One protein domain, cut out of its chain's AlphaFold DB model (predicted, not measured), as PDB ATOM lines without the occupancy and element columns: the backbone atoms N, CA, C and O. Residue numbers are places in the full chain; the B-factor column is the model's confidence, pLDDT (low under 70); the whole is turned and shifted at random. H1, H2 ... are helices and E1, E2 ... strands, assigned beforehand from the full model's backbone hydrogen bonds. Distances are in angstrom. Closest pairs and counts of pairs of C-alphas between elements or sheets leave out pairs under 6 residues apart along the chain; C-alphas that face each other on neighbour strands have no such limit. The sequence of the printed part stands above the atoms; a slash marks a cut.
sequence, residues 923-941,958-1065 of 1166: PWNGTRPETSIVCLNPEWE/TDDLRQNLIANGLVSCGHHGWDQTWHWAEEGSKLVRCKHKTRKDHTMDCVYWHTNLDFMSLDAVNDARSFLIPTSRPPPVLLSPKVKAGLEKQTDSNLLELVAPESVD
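This is residues 923 to 941 and 958 to 1065 of the 1166 residues of an uncharacterized protein of Ophiocordyceps camponoti-saundersi (nom. inval.) (UniProt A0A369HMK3). Little of this domain is regular structure: a strongly twisted five-stranded sheet has H1 and H2 packed on it, and small H3 lies off it after a long loop. The 127 printed residues hold named E1 H1 E2 E3 E4 E5 H2 H3, in chain order; only 49 are in them, class mixed. The sheet, E1 E2 E3 E4 E5, is mixed; the whole is compact, radius of gyration of the C-alphas 13.8 A, spans 37 by 36 by 25 A.

E2, residues 972 to 974, E3, 980 to 985, E4, 990 to 996, and E5, 1004 to 1010, form a meander, successive antiparallel neighbours; N 981 and O 994 of E3 and E4 are 2.9 A apart, within hydrogen-bond range. H1, residues 958 to 967, is on the sheet, height 10.5 A; H2, residues 1018 to 1026, height 10.1 A, runs across the strands. In both, every O i to N i+4 pair is within hydrogen-bond range.

E1, residues 932 to 934, begins at (25.562, -7.877, 134.999); H3, residues 1047 to 1050, ends at (33.350, -13.962, 126.179). E5 measures 19.4 A.

Across the cut, C-alphas 941 and 958 are 14.0 A apart. H2 to H3 is a long link. Residues 1040 to 1047 are among those with pLDDT under 70.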
ATOM      1  N   PRO A 923       4.545 -10.094 133.834       91.00
ATOM      2  CA  PRO A 923       5.455 -10.881 134.661       91.00
ATOM      3  C   PRO A 923       6.332 -11.791 133.799       91.00
ATOM      4  O   PRO A 923       5.838 -12.533 132.944       91.00
ATOM      5  N   TRP A 924       7.644 -11.707 133.993       93.69
ATOM      6  CA  TRP A 924       8.619 -12.487 133.250       93.69
ATOM      7  C   TRP A 924       9.116 -13.648 134.106       93.69
ATOM      8  O   TRP A 924       9.766 -13.440 135.125       93.69
ATOM      9  N   ASN A 925       8.845 -14.874 133.658       92.69
ATOM     10  CA  ASN A 925       9.279 -16.100 134.337       92.69
ATOM     11  C   ASN A 925      10.601 -16.661 133.777       92.69
ATOM     12  O   ASN A 925      10.936 -17.814 134.044       92.69
ATOM     13  N   GLY A 926      11.309 -15.897 132.939       89.81
ATOM     14  CA  GLY A 926      12.590 -16.318 132.375       89.81
ATOM     15  C   GLY A 926      13.749 -16.181 133.364       89.81
ATOM     16  O   GLY A 926      13.620 -15.600 134.443       89.81
ATOM     17  N   THR A 927      14.898 -16.744 132.996       89.94
ATOM     18  CA  THR A 927      16.117 -16.689 133.808       89.94
ATOM     19  C   THR A 927      16.913 -15.443 133.451       89.94
ATOM     20  O   THR A 927      17.349 -15.293 132.311       89.94
ATOM     21  N   ARG A 928      17.113 -14.550 134.426       90.62
ATOM     22  CA  ARG A 928      17.993 -13.384 134.272       90.62
ATOM     23  C   ARG A 928      19.415 -13.851 133.923       90.62
ATOM     24  O   ARG A 928      19.856 -14.843 134.504       90.62
ATOM     25  N   PRO A 929      20.164 -13.107 133.093       92.31
ATOM     26  CA  PRO A 929      21.604 -13.285 132.979       92.31
ATOM     27  C   PRO A 929      22.283 -13.329 134.354       92.31
ATOM     28  O   PRO A 929      21.981 -12.514 135.239       92.31
ATOM     29  N   GLU A 930      23.195 -14.287 134.530       86.38
ATOM     30  CA  GLU A 930      23.998 -14.412 135.753       86.38
ATOM     31  C   GLU A 930      24.936 -13.211 135.905       86.38
ATOM     32  O   GLU A 930      25.138 -12.703 137.009       86.38
ATOM     33  N   THR A 931      25.436 -12.709 134.777       88.19
ATOM     34  CA  THR A 931      26.378 -11.599 134.702       88.19
ATOM     35  C   THR A 931      25.665 -10.277 134.423       88.19
ATOM     36  O   THR A 931      24.890 -10.151 133.471       88.19
ATOM     37  N   SER A 932      25.979  -9.262 135.225       89.88
ATOM     38  CA  SER A 932      25.562  -7.877 134.999       89.88
ATOM     39  C   SER A 932      26.781  -7.017 134.674       89.88
ATOM     40  O   SER A 932      27.840  -7.223 135.263       89.88
ATOM     41  N   ILE A 933      26.651  -6.068 133.747       90.62
ATOM     42  CA  ILE A 933      27.719  -5.163 133.303       90.62
ATOM     43  C   ILE A 933      27.258  -3.704 133.305       90.62
ATOM     44  O   ILE A 933      26.060  -3.424 133.214       90.62
ATOM     45  N   VAL A 934      28.213  -2.778 133.415       84.56
ATOM     46  CA  VAL A 934      27.936  -1.340 133.303       84.56
ATOM     47  C   VAL A 934      27.808  -0.989 131.824       84.56
ATOM     48  O   VAL A 934      28.746  -1.168 131.042       84.56
ATOM     49  N   CYS A 935      26.639  -0.503 131.421       83.81
ATOM     50  CA  CYS A 935      26.372  -0.127 130.036       83.81
ATOM     51  C   CYS A 935      26.763   1.341 129.838       83.81
ATOM     52  O   CYS A 935      26.194   2.215 130.473       83.81
ATOM     53  N   LEU A 936      27.782   1.611 129.012       68.19
ATOM     54  CA  LEU A 936      28.369   2.954 128.865       68.19
ATOM     55  C   LEU A 936      27.975   3.673 127.565       68.19
ATOM     56  O   LEU A 936      28.218   4.871 127.462       68.19
ATOM     57  N   ASN A 937      27.364   2.993 126.583       66.25
ATOM     58  CA  ASN A 937      26.897   3.659 125.361       66.25
ATOM     59  C   ASN A 937      25.889   2.809 124.550       66.25
ATOM     60  O   ASN A 937      26.291   1.784 123.996       66.25
ATOM     61  N   PRO A 938      24.596   3.175 124.467       59.28
ATOM     62  CA  PRO A 938      23.569   2.241 124.004       59.28
ATOM     63  C   PRO A 938      22.699   2.760 122.859       59.28
ATOM     64  O   PRO A 938      21.475   2.610 122.872       59.28
ATOM     65  N   GLU A 939      23.300   3.377 121.857       70.75
ATOM     66  CA  GLU A 939      22.641   3.452 120.559       70.75
ATOM     67  C   GLU A 939      23.111   2.249 119.733       70.75
ATOM     68  O   GLU A 939      24.291   1.904 119.754       70.75
ATOM     69  N   TRP A 940      22.205   1.583 119.008       74.56
ATOM     70  CA  TRP A 940      22.565   0.484 118.092       74.56
ATOM     71  C   TRP A 940      23.336   0.967 116.848       74.56
ATOM     72  O   TRP A 940      23.367   0.263 115.836       74.56
ATOM     73  N   GLU A 941      23.887   2.183 116.868       64.69
ATOM     74  CA  GLU A 941      24.596   2.778 115.742       64.69
ATOM     75  C   GLU A 941      25.916   2.038 115.505       64.69
ATOM     76  O   GLU A 941      26.964   2.350 116.066       64.69
ATOM     77  N   THR A 958      35.499  -3.825 121.174       61.31
ATOM     78  CA  THR A 958      34.903  -3.909 122.521       61.31
ATOM     79  C   THR A 958      33.445  -3.475 122.564       61.31
ATOM     80  O   THR A 958      32.657  -4.067 123.309       61.31
ATOM     81  N   ASP A 959      33.077  -2.480 121.759       66.38
ATOM     82  CA  ASP A 959      31.708  -1.967 121.710       66.38
ATOM     83  C   ASP A 959      30.800  -2.931 120.940       66.38
ATOM     84  O   ASP A 959      29.720  -3.273 121.429       66.38
ATOM     85  N   ASP A 960      31.297  -3.511 119.842       76.06
ATOM     86  CA  ASP A 960      30.609  -4.579 119.111       76.06
ATOM     87  C   ASP A 960      30.372  -5.813 119.995       76.06
ATOM     88  O   ASP A 960      29.305  -6.430 119.946       76.06
ATOM     89  N   LEU A 961      31.339  -6.186 120.842       81.56
ATOM     90  CA  LEU A 961      31.178  -7.303 121.773       81.56
ATOM     91  C   LEU A 961      30.088  -7.019 122.817       81.56
ATOM     92  O   LEU A 961      29.211  -7.857 123.027       81.56
ATOM     93  N   ARG A 962      30.105  -5.839 123.450       83.56
ATOM     94  CA  ARG A 962      29.096  -5.448 124.453       83.56
ATOM     95  C   ARG A 962      27.698  -5.391 123.855       83.56
ATOM     96  O   ARG A 962      26.775  -5.974 124.423       83.56
ATOM     97  N   GLN A 963      27.547  -4.755 122.695       86.88
ATOM     98  CA  GLN A 963      26.271  -4.682 121.991       86.88
ATOM     99  C   GLN A 963      25.755  -6.076 121.622       86.88
ATOM    100  O   GLN A 963      24.577  -6.356 121.835       86.88
ATOM    101  N   ASN A 964      26.622  -6.985 121.159       86.12
ATOM    102  CA  ASN A 964      26.244  -8.375 120.892       86.12
ATOM    103  C   ASN A 964      25.800  -9.116 122.164       86.12
ATOM    104  O   ASN A 964      24.781  -9.807 122.141       86.12
ATOM    105  N   LEU A 965      26.519  -8.979 123.280       89.25
ATOM    106  CA  LEU A 965      26.158  -9.643 124.538       89.25
ATOM    107  C   LEU A 965      24.825  -9.128 125.102       89.25
ATOM    108  O   LEU A 965      23.999  -9.931 125.540       89.25
ATOM    109  N   ILE A 966      24.590  -7.813 125.040       90.62
ATOM    110  CA  ILE A 966      23.339  -7.181 125.483       90.62
ATOM    111  C   ILE A 966      22.181  -7.571 124.556       90.62
ATOM    112  O   ILE A 966      21.124  -7.960 125.045       90.62
ATOM    113  N   ALA A 967      22.370  -7.515 123.230       90.81
ATOM    114  CA  ALA A 967      21.347  -7.854 122.234       90.81
ATOM    115  C   ALA A 967      20.839  -9.294 122.371       90.81
ATOM    116  O   ALA A 967      19.639  -9.543 122.257       90.81
ATOM    117  N   ASN A 968      21.749 -10.234 122.636       90.56
ATOM    118  CA  ASN A 968      21.424 -11.653 122.787       90.56
ATOM    119  C   ASN A 968      20.972 -12.025 124.206       90.56
ATOM    120  O   ASN A 968      20.673 -13.191 124.451       90.56
ATOM    121  N   GLY A 969      20.915 -11.068 125.138       91.50
ATOM    122  CA  GLY A 969      20.490 -11.342 126.507       91.50
ATOM    123  C   GLY A 969      21.454 -12.214 127.296       91.50
ATOM    124  O   GLY A 969      21.016 -12.970 128.154       91.50
ATOM    125  N   LEU A 970      22.752 -12.153 126.993       92.19
ATOM    126  CA  LEU A 970      23.783 -12.917 127.705       92.19
ATOM    127  C   LEU A 970      24.300 -12.179 128.946       92.19
ATOM    128  O   LEU A 970      24.880 -12.791 129.837       92.19
ATOM    129  N   VAL A 971      24.073 -10.867 129.014       92.38
ATOM    130  CA  VAL A 971      24.403 -10.006 130.156       92.38
ATOM    131  C   VAL A 971      23.259  -9.035 130.418       92.38
ATOM    132  O   VAL A 971      22.497  -8.704 129.506       92.38
ATOM    133  N   SER A 972      23.142  -8.554 131.655       93.62
ATOM    134  CA  SER A 972      22.227  -7.461 131.991       93.62
ATOM    135  C   SER A 972      22.951  -6.141 132.241       93.62
ATOM    136  O   SER A 972      24.033  -6.112 132.811       93.62
ATOM    137  N   CYS A 973      22.349  -5.037 131.809       93.00
ATOM    138  CA  CYS A 973      22.769  -3.682 132.135       93.00
ATOM    139  C   CYS A 973      22.341  -3.339 133.560       93.00
ATOM    140  O   CYS A 973      21.156  -3.424 133.903       93.00
ATOM    141  N   GLY A 974      23.295  -2.934 134.384       88.19
ATOM    142  CA  GLY A 974      23.054  -2.448 135.736       88.19
ATOM    143  C   GLY A 974      23.953  -1.266 136.062       88.19
ATOM    144  O   GLY A 974      24.918  -0.987 135.352       88.19
ATOM    145  N   HIS A 975      23.638  -0.602 137.165       84.19
ATOM    146  CA  HIS A 975      24.531   0.351 137.813       84.19
ATOM    147  C   HIS A 975      25.034  -0.268 139.110       84.19
ATOM    148  O   HIS A 975      24.306  -1.017 139.769       84.19
ATOM    149  N   HIS A 976      26.274   0.042 139.476       73.62
ATOM    150  CA  HIS A 976      26.815  -0.327 140.782       73.62
ATOM    151  C   HIS A 976      25.869   0.186 141.882       73.62
ATOM    152  O   HIS A 976      25.445   1.341 141.857       73.62
ATOM    153  N   GLY A 977      25.458  -0.698 142.794       67.62
ATOM    154  CA  GLY A 977      24.636  -0.345 143.958       67.62
ATOM    155  C   GLY A 977      23.127  -0.261 143.704       67.62
ATOM    156  O   GLY A 977      22.362  -0.029 144.644       67.62
ATOM    157  N   TRP A 978      22.667  -0.485 142.468       75.69
ATOM    158  CA  TRP A 978      21.239  -0.520 142.146       75.69
ATOM    159  C   TRP A 978      20.694  -1.949 142.219       75.69
ATOM    160  O   TRP A 978      21.328  -2.911 141.791       75.69
ATOM    161  N   ASP A 979      19.474  -2.088 142.743       80.19
ATOM    162  CA  ASP A 979      18.774  -3.368 142.916       80.19
ATOM    163  C   ASP A 979      17.985  -3.802 141.670       80.19
ATOM    164  O   ASP A 979      17.239  -4.786 141.708       80.19
ATOM    165  N   GLN A 980      18.143  -3.066 140.571       88.62
ATOM    166  CA  GLN A 980      17.466  -3.324 139.314       88.62
ATOM    167  C   GLN A 980      18.450  -3.454 138.154       88.62
ATOM    168  O   GLN A 980      19.482  -2.789 138.094       88.62
ATOM    169  N   THR A 981      18.100  -4.330 137.219       93.00
ATOM    170  CA  THR A 981      18.877  -4.615 136.012       93.00
ATOM    171  C   THR A 981      17.949  -4.703 134.810       93.00
ATOM    172  O   THR A 981      16.790  -5.110 134.937       93.00
ATOM    173  N   TRP A 982      18.477  -4.354 133.643       94.62
ATOM    174  CA  TRP A 982      17.772  -4.381 132.368       94.62
ATOM    175  C   TRP A 982      18.476  -5.315 131.391       94.62
ATOM    176  O   TRP A 982      19.698  -5.333 131.335       94.62
ATOM    177  N   HIS A 983      17.744  -6.105 130.614       94.94
ATOM    178  CA  HIS A 983      18.340  -6.924 129.554       94.94
ATOM    179  C   HIS A 983      17.335  -7.241 128.457       94.94
ATOM    180  O   HIS A 983      16.125  -7.195 128.673       94.94
ATOM    181  N   TRP A 984      17.845  -7.590 127.280       94.44
ATOM    182  CA  TRP A 984      17.031  -8.194 126.236       94.44
ATOM    183  C   TRP A 984      16.905  -9.700 126.478       94.44
ATOM    184  O   TRP A 984      17.827 -10.328 126.979       94.44
ATOM    185  N   ALA A 985      15.764 -10.289 126.145       93.12
ATOM    186  CA  ALA A 985      15.498 -11.718 126.262       93.12
ATOM    187  C   ALA A 985      14.790 -12.238 125.005       93.12
ATOM    188  O   ALA A 985      14.299 -11.454 124.186       93.12
ATOM    189  N   GLU A 986      14.731 -13.567 124.868       90.94
ATOM    190  CA  GLU A 986      14.077 -14.259 123.748       90.94
ATOM    191  C   GLU A 986      14.538 -13.708 122.390       90.94
ATOM    192  O   GLU A 986      13.733 -13.205 121.607       90.94
ATOM    193  N   GLU A 987      15.852 -13.751 122.144       87.69
ATOM    194  CA  GLU A 987      16.477 -13.315 120.882       87.69
ATOM    195  C   GLU A 987      16.171 -11.844 120.544       87.69
ATOM    196  O   GLU A 987      15.803 -11.488 119.421       87.69
ATOM    197  N   GLY A 988      16.268 -10.968 121.549       87.12
ATOM    198  CA  GLY A 988      16.009  -9.537 121.386       87.12
ATOM    199  C   GLY A 988      14.533  -9.193 121.204       87.12
ATOM    200  O   GLY A 988      14.218  -8.082 120.775       87.12
ATOM    201  N   SER A 989      13.615 -10.129 121.481       90.31
ATOM    202  CA  SER A 989      12.182  -9.894 121.295       90.31
ATOM    203  C   SER A 989      11.473  -9.300 122.520       90.31
ATOM    204  O   SER A 989      10.347  -8.794 122.413       90.31
ATOM    205  N   LYS A 990      12.123  -9.342 123.685       93.56
ATOM    206  CA  LYS A 990      11.590  -8.822 124.946       93.56
ATOM    207  C   LYS A 990      12.622  -7.961 125.651       93.56
ATOM    208  O   LYS A 990      13.758  -8.393 125.801       93.56
ATOM    209  N   LEU A 991      12.217  -6.786 126.120       94.19
ATOM    210  CA  LEU A 991      13.016  -5.981 127.041       94.19
ATOM    211  C   LEU A 991      12.538  -6.282 128.461       94.19
ATOM    212  O   LEU A 991      11.347  -6.170 128.742       94.19
ATOM    213  N   VAL A 992      13.447  -6.700 129.335       94.62
ATOM    214  CA  VAL A 992      13.142  -7.200 130.676       94.62
ATOM    215  C   VAL A 992      13.773  -6.291 131.721       94.62
ATOM    216  O   VAL A 992      14.976  -6.031 131.676       94.62
ATOM    217  N   ARG A 993      12.973  -5.873 132.704       94.31
ATOM    218  CA  ARG A 993      13.439  -5.241 133.940       94.31
ATOM    219  C   ARG A 993      13.292  -6.223 135.087       94.31
ATOM    220  O   ARG A 993      12.182  -6.651 135.381       94.31
ATOM    221  N   CYS A 994      14.388  -6.520 135.769       94.25
ATOM    222  CA  CYS A 994      14.395  -7.339 136.975       94.25
ATOM    223  C   CYS A 994      14.795  -6.492 138.176       94.25
ATOM    224  O   CYS A 994      15.871  -5.894 138.145       94.25
ATOM    225  N   LYS A 995      13.973  -6.487 139.228       91.06
ATOM    226  CA  LYS A 995      14.216  -5.794 140.498       91.06
ATOM    227  C   LYS A 995      14.170  -6.780 141.665       91.06
ATOM    228  O   LYS A 995      13.321  -7.663 141.678       91.06
ATOM    229  N   HIS A 996      15.035  -6.636 142.661       80.69
ATOM    230  CA  HIS A 996      14.935  -7.440 143.885       80.69
ATOM    231  C   HIS A 996      13.643  -7.115 144.662       80.69
ATOM    232  O   HIS A 996      13.353  -5.947 144.916       80.69
ATOM    233  N   LYS A 997      12.878  -8.137 145.086       76.50
ATOM    234  CA  LYS A 997      11.668  -7.956 145.926       76.50
ATOM    235  C   LYS A 997      11.985  -7.272 147.247       76.50
ATOM    236  O   LYS A 997      11.290  -6.369 147.698       76.50
ATOM    237  N   THR A 998      13.058  -7.736 147.868       71.50
ATOM    238  CA  THR A 998      13.676  -7.144 149.045       71.50
ATOM    239  C   THR A 998      15.183  -7.314 148.882       71.50
ATOM    240  O   THR A 998      15.633  -8.297 148.300       71.50
ATOM    241  N   ARG A 999      16.001  -6.405 149.426       59.12
ATOM    242  CA  ARG A 999      17.473  -6.552 149.387       59.12
ATOM    243  C   ARG A 999      17.988  -7.835 150.067       59.12
ATOM    244  O   ARG A 999      19.152  -8.175 149.899       59.12
ATOM    245  N   LYS A1000      17.156  -8.512 150.869       61.41
ATOM    246  CA  LYS A1000      17.517  -9.729 151.618       61.41
ATOM    247  C   LYS A1000      17.084 -11.013 150.921       61.41
ATOM    248  O   LYS A1000      17.737 -12.035 151.096       61.41
ATOM    249  N   ASP A1001      16.007 -10.965 150.144       58.88
ATOM    250  CA  ASP A1001      15.569 -12.109 149.366       58.88
ATOM    251  C   ASP A1001      16.294 -12.100 148.021       58.88
ATOM    252  O   ASP A1001      16.145 -11.182 147.217       58.88
ATOM    253  N   HIS A1002      17.004 -13.182 147.702       70.25
ATOM    254  CA  HIS A1002      17.533 -13.434 146.352       70.25
ATOM    255  C   HIS A1002      16.423 -13.602 145.286       70.25
ATOM    256  O   HIS A1002      16.683 -14.057 144.176       70.25
ATOM    257  N   THR A1003      15.175 -13.264 145.620       80.94
ATOM    258  CA  THR A1003      14.025 -13.326 144.724       80.94
ATOM    259  C   THR A1003      13.897 -12.015 143.954       80.94
ATOM    260  O   THR A1003      13.810 -10.927 144.528       80.94
ATOM    261  N   MET A1004      13.908 -12.135 142.630       84.62
ATOM    262  CA  MET A1004      13.715 -11.027 141.700       84.62
ATOM    263  C   MET A1004      12.262 -10.997 141.242       84.62
ATOM    264  O   MET A1004      11.703 -12.037 140.899       84.62
ATOM    265  N   ASP A1005      11.678  -9.807 141.186       91.25
ATOM    266  CA  ASP A1005      10.513  -9.523 140.363       91.25
ATOM    267  C   ASP A1005      10.980  -9.011 139.010       91.25
ATOM    268  O   ASP A1005      11.552  -7.924 138.887       91.25
ATOM    269  N   CYS A1006      10.741  -9.820 137.984       94.62
ATOM    270  CA  CYS A1006      11.022  -9.455 136.612       94.62
ATOM    271  C   CYS A1006       9.725  -9.188 135.858       94.62
ATOM    272  O   CYS A1006       8.767  -9.957 135.929       94.62
ATOM    273  N   VAL A1007       9.719  -8.106 135.093       93.31
ATOM    274  CA  VAL A1007       8.645  -7.752 134.172       93.31
ATOM    275  C   VAL A1007       9.242  -7.493 132.797       93.31
ATOM    276  O   VAL A1007      10.383  -7.043 132.691       93.31
ATOM    277  N   TYR A1008       8.493  -7.798 131.744       93.62
ATOM    278  CA  TYR A1008       8.951  -7.603 130.376       93.62
ATOM    279  C   TYR A1008       7.933  -6.874 129.511       93.62
ATOM    280  O   TYR A1008       6.727  -6.884 129.773       93.62
ATOM    281  N   TRP A1009       8.449  -6.307 128.427       92.00
ATOM    282  CA  TRP A1009       7.676  -5.720 127.343       92.00
ATOM    283  C   TRP A1009       8.052  -6.400 126.032       92.00
ATOM    284  O   TRP A1009       9.221  -6.705 125.787       92.00
ATOM    285  N   HIS A1010       7.052  -6.680 125.199       86.12
ATOM    286  CA  HIS A1010       7.287  -7.177 123.845       86.12
ATOM    287  C   HIS A1010       7.948  -6.089 122.984       86.12
ATOM    288  O   HIS A1010       7.776  -4.906 123.254       86.12
ATOM    289  N   THR A1011       8.642  -6.489 121.909       62.56
ATOM    290  CA  THR A1011       9.303  -5.590 120.927       62.56
ATOM    291  C   THR A1011       8.503  -4.387 120.437       62.56
ATOM    292  O   THR A1011       9.103  -3.460 119.896       62.56
ATOM    293  N   ASN A1012       7.177  -4.390 120.579       70.31
ATOM    294  CA  ASN A1012       6.378  -3.210 120.319       70.31
ATOM    295  C   ASN A1012       6.427  -2.273 121.538       70.31
ATOM    296  O   ASN A1012       5.560  -2.293 122.410       70.31
ATOM    297  N   LEU A1013       7.509  -1.499 121.607       64.50
ATOM    298  CA  LEU A1013       7.833  -0.576 122.699       64.50
ATOM    299  C   LEU A1013       6.833   0.574 122.819       64.50
ATOM    300  O   LEU A1013       6.833   1.261 123.834       64.50
ATOM    301  N   ASP A1014       5.949   0.727 121.833       65.50
ATOM    302  CA  ASP A1014       4.785   1.610 121.883       65.50
ATOM    303  C   ASP A1014       3.854   1.274 123.069       65.50
ATOM    304  O   ASP A1014       3.031   2.094 123.458       65.50
ATOM    305  N   PHE A1015       3.990   0.082 123.673       64.31
ATOM    306  CA  PHE A1015       3.267  -0.324 124.886       64.31
ATOM    307  C   PHE A1015       4.070  -0.175 126.191       64.31
ATOM    308  O   PHE A1015       3.554  -0.502 127.262       64.31
ATOM    309  N   MET A1016       5.332   0.268 126.143       75.75
ATOM    310  CA  MET A1016       6.052   0.641 127.363       75.75
ATOM    311  C   MET A1016       5.534   1.986 127.853       75.75
ATOM    312  O   MET A1016       5.447   2.939 127.084       75.75
ATOM    313  N   SER A1017       5.261   2.101 129.154       74.94
ATOM    314  CA  SER A1017       5.019   3.422 129.729       74.94
ATOM    315  C   SER A1017       6.256   4.299 129.525       74.94
ATOM    316  O   SER A1017       7.390   3.813 129.597       74.94
ATOM    317  N   LEU A1018       6.060   5.602 129.306       70.06
ATOM    318  CA  LEU A1018       7.178   6.535 129.132       70.06
ATOM    319  C   LEU A1018       8.173   6.469 130.304       70.06
ATOM    320  O   LEU A1018       9.372   6.639 130.110       70.06
ATOM    321  N   ASP A1019       7.694   6.156 131.507       68.25
ATOM    322  CA  ASP A1019       8.531   5.953 132.691       68.25
ATOM    323  C   ASP A1019       9.425   4.714 132.565       68.25
ATOM    324  O   ASP A1019      10.601   4.781 132.902       68.25
ATOM    325  N   ALA A1020       8.914   3.605 132.021       77.44
ATOM    326  CA  ALA A1020       9.720   2.420 131.733       77.44
ATOM    327  C   ALA A1020      10.768   2.704 130.646       77.44
ATOM    328  O   ALA A1020      11.895   2.223 130.733       77.44
ATOM    329  N   VAL A1021      10.410   3.504 129.635       79.62
ATOM    330  CA  VAL A1021      11.331   3.944 128.573       79.62
ATOM    331  C   VAL A1021      12.427   4.845 129.146       79.62
ATOM    332  O   VAL A1021      13.598   4.683 128.805       79.62
ATOM    333  N   ASN A1022      12.068   5.780 130.024       77.12
ATOM    334  CA  ASN A1022      13.014   6.686 130.667       77.12
ATOM    335  C   ASN A1022      13.931   5.954 131.656       77.12
ATOM    336  O   ASN A1022      15.132   6.220 131.650       77.12
ATOM    337  N   ASP A1023      13.410   5.002 132.437       79.56
ATOM    338  CA  ASP A1023      14.230   4.141 133.298       79.56
ATOM    339  C   ASP A1023      15.176   3.266 132.467       79.56
ATOM    340  O   ASP A1023      16.361   3.191 132.760       79.56
ATOM    341  N   ALA A1024      14.708   2.632 131.391       85.19
ATOM    342  CA  ALA A1024      15.588   1.870 130.506       85.19
ATOM    343  C   ALA A1024      16.726   2.760 129.958       85.19
ATOM    344  O   ALA A1024      17.906   2.405 130.016       85.19
ATOM    345  N   ARG A1025      16.397   3.973 129.500       81.12
ATOM    346  CA  ARG A1025      17.391   4.937 128.999       81.12
ATOM    347  C   ARG A1025      18.369   5.412 130.074       81.12
ATOM    348  O   ARG A1025      19.536   5.610 129.751       81.12
ATOM    349  N   SER A1026      17.943   5.580 131.328       77.06
ATOM    350  CA  SER A1026      18.840   5.976 132.429       77.06
ATOM    351  C   SER A1026      19.843   4.873 132.798       77.06
ATOM    352  O   SER A1026      20.953   5.160 133.244       77.06
ATOM    353  N   PHE A1027      19.494   3.615 132.521       83.25
ATOM    354  CA  PHE A1027      20.391   2.454 132.591       83.25
ATOM    355  C   PHE A1027      21.253   2.265 131.353       83.25
ATOM    356  O   PHE A1027      21.974   1.272 131.250       83.25
ATOM    357  N   LEU A1028      21.162   3.208 130.417       85.50
ATOM    358  CA  LEU A1028      21.838   3.142 129.145       85.50
ATOM    359  C   LEU A1028      21.590   1.780 128.468       85.50
ATOM    360  O   LEU A1028      22.531   1.145 128.007       85.50
ATOM    361  N   ILE A1029      20.340   1.301 128.424       85.88
ATOM    362  CA  ILE A1029      19.967   0.171 127.562       85.88
ATOM    363  C   ILE A1029      19.231   0.706 126.329       85.88
ATOM    364  O   ILE A1029      18.347   1.563 126.471       85.88
ATOM    365  N   PRO A1030      19.562   0.237 125.109       84.19
ATOM    366  CA  PRO A1030      18.840   0.671 123.930       84.19
ATOM    367  C   PRO A1030      17.390   0.237 124.090       84.19
ATOM    368  O   PRO A1030      17.117  -0.929 124.378       84.19
ATOM    369  N   THR A1031      16.464   1.177 123.929       82.25
ATOM    370  CA  THR A1031      15.036   0.857 124.026       82.25
ATOM    371  C   THR A1031      14.526   0.247 122.734       82.25
ATOM    372  O   THR A1031      13.628  -0.565 122.817       82.25
ATOM    373  N   SER A1032      15.118   0.530 121.568       86.88
ATOM    374  CA  SER A1032      14.748  -0.081 120.283       86.88
ATOM    375  C   SER A1032      15.198  -1.541 120.165       86.88
ATOM    376  O   SER A1032      16.183  -1.948 120.774       86.88
ATOM    377  N   ARG A1033      14.493  -2.338 119.348       87.62
ATOM    378  CA  ARG A1033      14.849  -3.743 119.093       87.62
ATOM    379  C   ARG A1033      16.292  -3.850 118.568       87.62
ATOM    380  O   ARG A1033      16.618  -3.118 117.629       87.62
ATOM    381  N   PRO A1034      17.118  -4.783 119.086       90.44
ATOM    382  CA  PRO A1034      18.441  -5.018 118.530       90.44
ATOM    383  C   PRO A1034      18.362  -5.360 117.033       90.44
ATOM    384  O   PRO A1034      17.496  -6.149 116.631       90.44
ATOM    385  N   PRO A1035      19.226  -4.784 116.179       88.06
ATOM    386  CA  PRO A1035      19.216  -5.079 114.756       88.06
ATOM    387  C   PRO A1035      19.521  -6.569 114.505       88.06
ATOM    388  O   PRO A1035      20.354  -7.149 115.205       88.06
ATOM    389  N   PRO A1036      18.914  -7.201 113.478       87.25
ATOM    390  CA  PRO A1036      19.079  -8.634 113.208       87.25
ATOM    391  C   PRO A1036      20.533  -9.103 113.067       87.25
ATOM    392  O   PRO A1036      20.828 -10.265 113.326       87.25
ATOM    393  N   VAL A1037      21.447  -8.209 112.676       84.75
ATOM    394  CA  VAL A1037      22.883  -8.503 112.562       84.75
ATOM    395  C   VAL A1037      23.522  -8.875 113.908       84.75
ATOM    396  O   VAL A1037      24.390  -9.746 113.939       84.75
ATOM    397  N   LEU A1038      23.043  -8.285 115.011       84.69
ATOM    398  CA  LEU A1038      23.495  -8.595 116.369       84.69
ATOM    399  C   LEU A1038      22.789  -9.832 116.945       84.69
ATOM    400  O   LEU A1038      23.324 -10.489 117.829       84.69
ATOM    401  N   LEU A1039      21.617 -10.196 116.415       85.62
ATOM    402  CA  LEU A1039      20.780 -11.318 116.869       85.62
ATOM    403  C   LEU A1039      21.069 -12.630 116.115       85.62
ATOM    404  O   LEU A1039      20.155 -13.401 115.824       85.62
ATOM    405  N   SER A1040      22.322 -12.872 115.713       69.94
ATOM    406  CA  SER A1040      22.646 -13.983 114.806       69.94
ATOM    407  C   SER A1040      22.143 -15.354 115.316       69.94
ATOM    408  O   SER A1040      22.470 -15.747 116.434       69.94
ATOM    409  N   PRO A1041      21.466 -16.165 114.471       54.16
ATOM    410  CA  PRO A1041      20.754 -17.400 114.859       54.16
ATOM    411  C   PRO A1041      21.662 -18.590 115.224       54.16
ATOM    412  O   PRO A1041      21.203 -19.710 115.440       54.16
ATOM    413  N   LYS A1042      22.975 -18.373 115.252       53.25
ATOM    414  CA  LYS A1042      23.965 -19.314 115.766       53.25
ATOM    415  C   LYS A1042      24.895 -18.484 116.623       53.25
ATOM    416  O   LYS A1042      25.760 -17.803 116.072       53.25
ATOM    417  N   VAL A1043      24.684 -18.523 117.940       55.38
ATOM    418  CA  VAL A1043      25.638 -18.033 118.941       55.38
ATOM    419  C   VAL A1043      27.024 -18.430 118.439       55.38
ATOM    420  O   VAL A1043      27.304 -19.626 118.315       55.38
ATOM    421  N   LYS A1044      27.847 -17.458 118.011       59.16
ATOM    422  CA  LYS A1044      29.215 -17.752 117.559       59.16
ATOM    423  C   LYS A1044      29.835 -18.591 118.669       59.16
ATOM    424  O   LYS A1044      29.838 -18.149 119.817       59.16
ATOM    425  N   ALA A1045      30.255 -19.819 118.359       58.94
ATOM    426  CA  ALA A1045      30.729 -20.748 119.377       58.94
ATOM    427  C   ALA A1045      31.817 -20.054 120.212       58.94
ATOM    428  O   ALA A1045      32.858 -19.680 119.676       58.94
ATOM    429  N   GLY A1046      31.536 -19.832 121.500       66.44
ATOM    430  CA  GLY A1046      32.410 -19.077 122.397       66.44
ATOM    431  C   GLY A1046      31.922 -17.689 122.823       66.44
ATOM    432  O   GLY A1046      32.598 -17.102 123.656       66.44
ATOM    433  N   LEU A1047      30.778 -17.175 122.357       69.62
ATOM    434  CA  LEU A1047      30.240 -15.887 122.837       69.62
ATOM    435  C   LEU A1047      29.895 -15.932 124.339       69.62
ATOM    436  O   LEU A1047      30.225 -15.011 125.074       69.62
ATOM    437  N   GLU A1048      29.355 -17.054 124.823       70.12
ATOM    438  CA  GLU A1048      29.195 -17.323 126.265       70.12
ATOM    439  C   GLU A1048      30.538 -17.368 127.005       70.12
ATOM    440  O   GLU A1048      30.618 -16.993 128.160       70.12
ATOM    441  N   LYS A1049      31.633 -17.764 126.345       75.56
ATOM    442  CA  LYS A1049      32.974 -17.710 126.956       75.56
ATOM    443  C   LYS A1049      33.548 -16.292 126.970       75.56
ATOM    444  O   LYS A1049      34.562 -16.051 127.616       75.56
ATOM    445  N   GLN A1050      32.937 -15.361 126.234       73.88
ATOM    446  CA  GLN A1050      33.350 -13.962 126.179       73.88
ATOM    447  C   GLN A1050      32.669 -13.100 127.249       73.88
ATOM    448  O   GLN A1050      33.136 -11.984 127.470       73.88
ATOM    449  N   THR A1051      31.650 -13.597 127.964       70.94
ATOM    450  CA  THR A1051      31.106 -12.904 129.152       70.94
ATOM    451  C   THR A1051      32.141 -12.800 130.275       70.94
ATOM    452  O   THR A1051      32.127 -11.833 131.029       70.94
ATOM    453  N   ASP A1052      33.104 -13.727 130.323       63.47
ATOM    454  CA  ASP A1052      34.226 -13.712 131.272       63.47
ATOM    455  C   ASP A1052      35.391 -12.808 130.828       63.47
ATOM    456  O   ASP A1052      36.379 -12.641 131.554       63.47
ATOM    457  N   SER A1053      35.297 -12.209 129.634       65.31
ATOM    458  CA  SER A1053      36.355 -11.374 129.071       65.31
ATOM    459  C   SER A1053      36.715 -10.221 130.009       65.31
ATOM    460  O   SER A1053      35.848  -9.528 130.546       65.31
ATOM    461  N   ASN A1054      38.018  -9.962 130.155       63.03
ATOM    462  CA  ASN A1054      38.555  -8.831 130.922       63.03
ATOM    463  C   ASN A1054      38.126  -7.458 130.368       63.03
ATOM    464  O   ASN A1054      38.358  -6.441 131.011       63.03
ATOM    465  N   LEU A1055      37.496  -7.432 129.190       63.00
ATOM    466  CA  LEU A1055      37.012  -6.232 128.507       63.00
ATOM    467  C   LEU A1055      35.657  -5.727 129.045       63.00
ATOM    468  O   LEU A1055      35.208  -4.634 128.682       63.00
ATOM    469  N   LEU A1056      34.985  -6.510 129.894       74.38
ATOM    470  CA  LEU A1056      33.696  -6.162 130.487       74.38
ATOM    471  C   LEU A1056      33.870  -5.743 131.949       74.38
ATOM    472  O   LEU A1056      34.473  -6.465 132.749       74.38
ATOM    473  N   GLU A1057      33.317  -4.578 132.285       77.75
ATOM    474  CA  GLU A1057      33.186  -4.132 133.668       77.75
ATOM    475  C   GLU A1057      31.930  -4.767 134.263       77.75
ATOM    476  O   GLU A1057      30.813  -4.481 133.828       77.75
ATOM    477  N   LEU A1058      32.127  -5.664 135.229       81.00
ATOM    478  CA  LEU A1058      31.039  -6.372 135.895       81.00
ATOM    479  C   LEU A1058      30.413  -5.482 136.971       81.00
ATOM    480  O   LEU A1058      31.127  -4.903 137.787       81.00
ATOM    481  N   VAL A1059      29.084  -5.411 136.997       70.88
ATOM    482  CA  VAL A1059      28.323  -4.708 138.036       70.88
ATOM    483  C   VAL A1059      28.419  -5.505 139.321       70.88
ATOM    484  O   VAL A1059      27.990  -6.659 139.387       70.88
ATOM    485  N   ALA A1060      28.950  -4.867 140.356       65.94
ATOM    486  CA  ALA A1060      28.906  -5.400 141.700       65.94
ATOM    487  C   ALA A1060      27.691  -4.782 142.412       65.94
ATOM    488  O   ALA A1060      27.667  -3.566 142.615       65.94
ATOM    489  N   PRO A1061      26.695  -5.581 142.846       56.66
ATOM    490  CA  PRO A1061      25.565  -5.063 143.628       56.66
ATOM    491  C   PRO A1061      26.006  -4.465 144.979       56.66
ATOM    492  O   PRO A1061      25.222  -3.810 145.657       56.66
ATOM    493  N   GLU A1062      27.267  -4.693 145.356       53.38
ATOM    494  CA  GLU A1062      27.908  -4.293 146.609       53.38
ATOM    495  C   GLU A1062      28.761  -3.011 146.484       53.38
ATOM    496  O   GLU A1062      29.195  -2.474 147.500       53.38
ATOM    497  N   SER A1063      29.017  -2.513 145.267       47.78
ATOM    498  CA  SER A1063      29.815  -1.299 145.022       47.78
ATOM    499  C   SER A1063      28.898  -0.122 144.712       47.78
ATOM    500  O   SER A1063      27.863  -0.340 144.099       47.78
ATOM    501  N   VAL A1064      29.239   1.108 145.108       47.59
ATOM    502  CA  VAL A1064      28.411   2.297 144.803       47.59
ATOM    503  C   VAL A1064      29.179   3.370 144.018       47.59
ATOM    504  O   VAL A1064      28.527   4.212 143.426       47.59
ATOM    505  N   ASP A1065      30.518   3.300 143.886       46.47
ATOM    506  CA  ASP A1065      31.312   4.256 143.085       46.47
ATOM    507  C   ASP A1065      32.696   3.703 142.652       46.47
ATOM    508  O   ASP A1065      33.425   3.140 143.468       46.47
TER     509      ASP A1065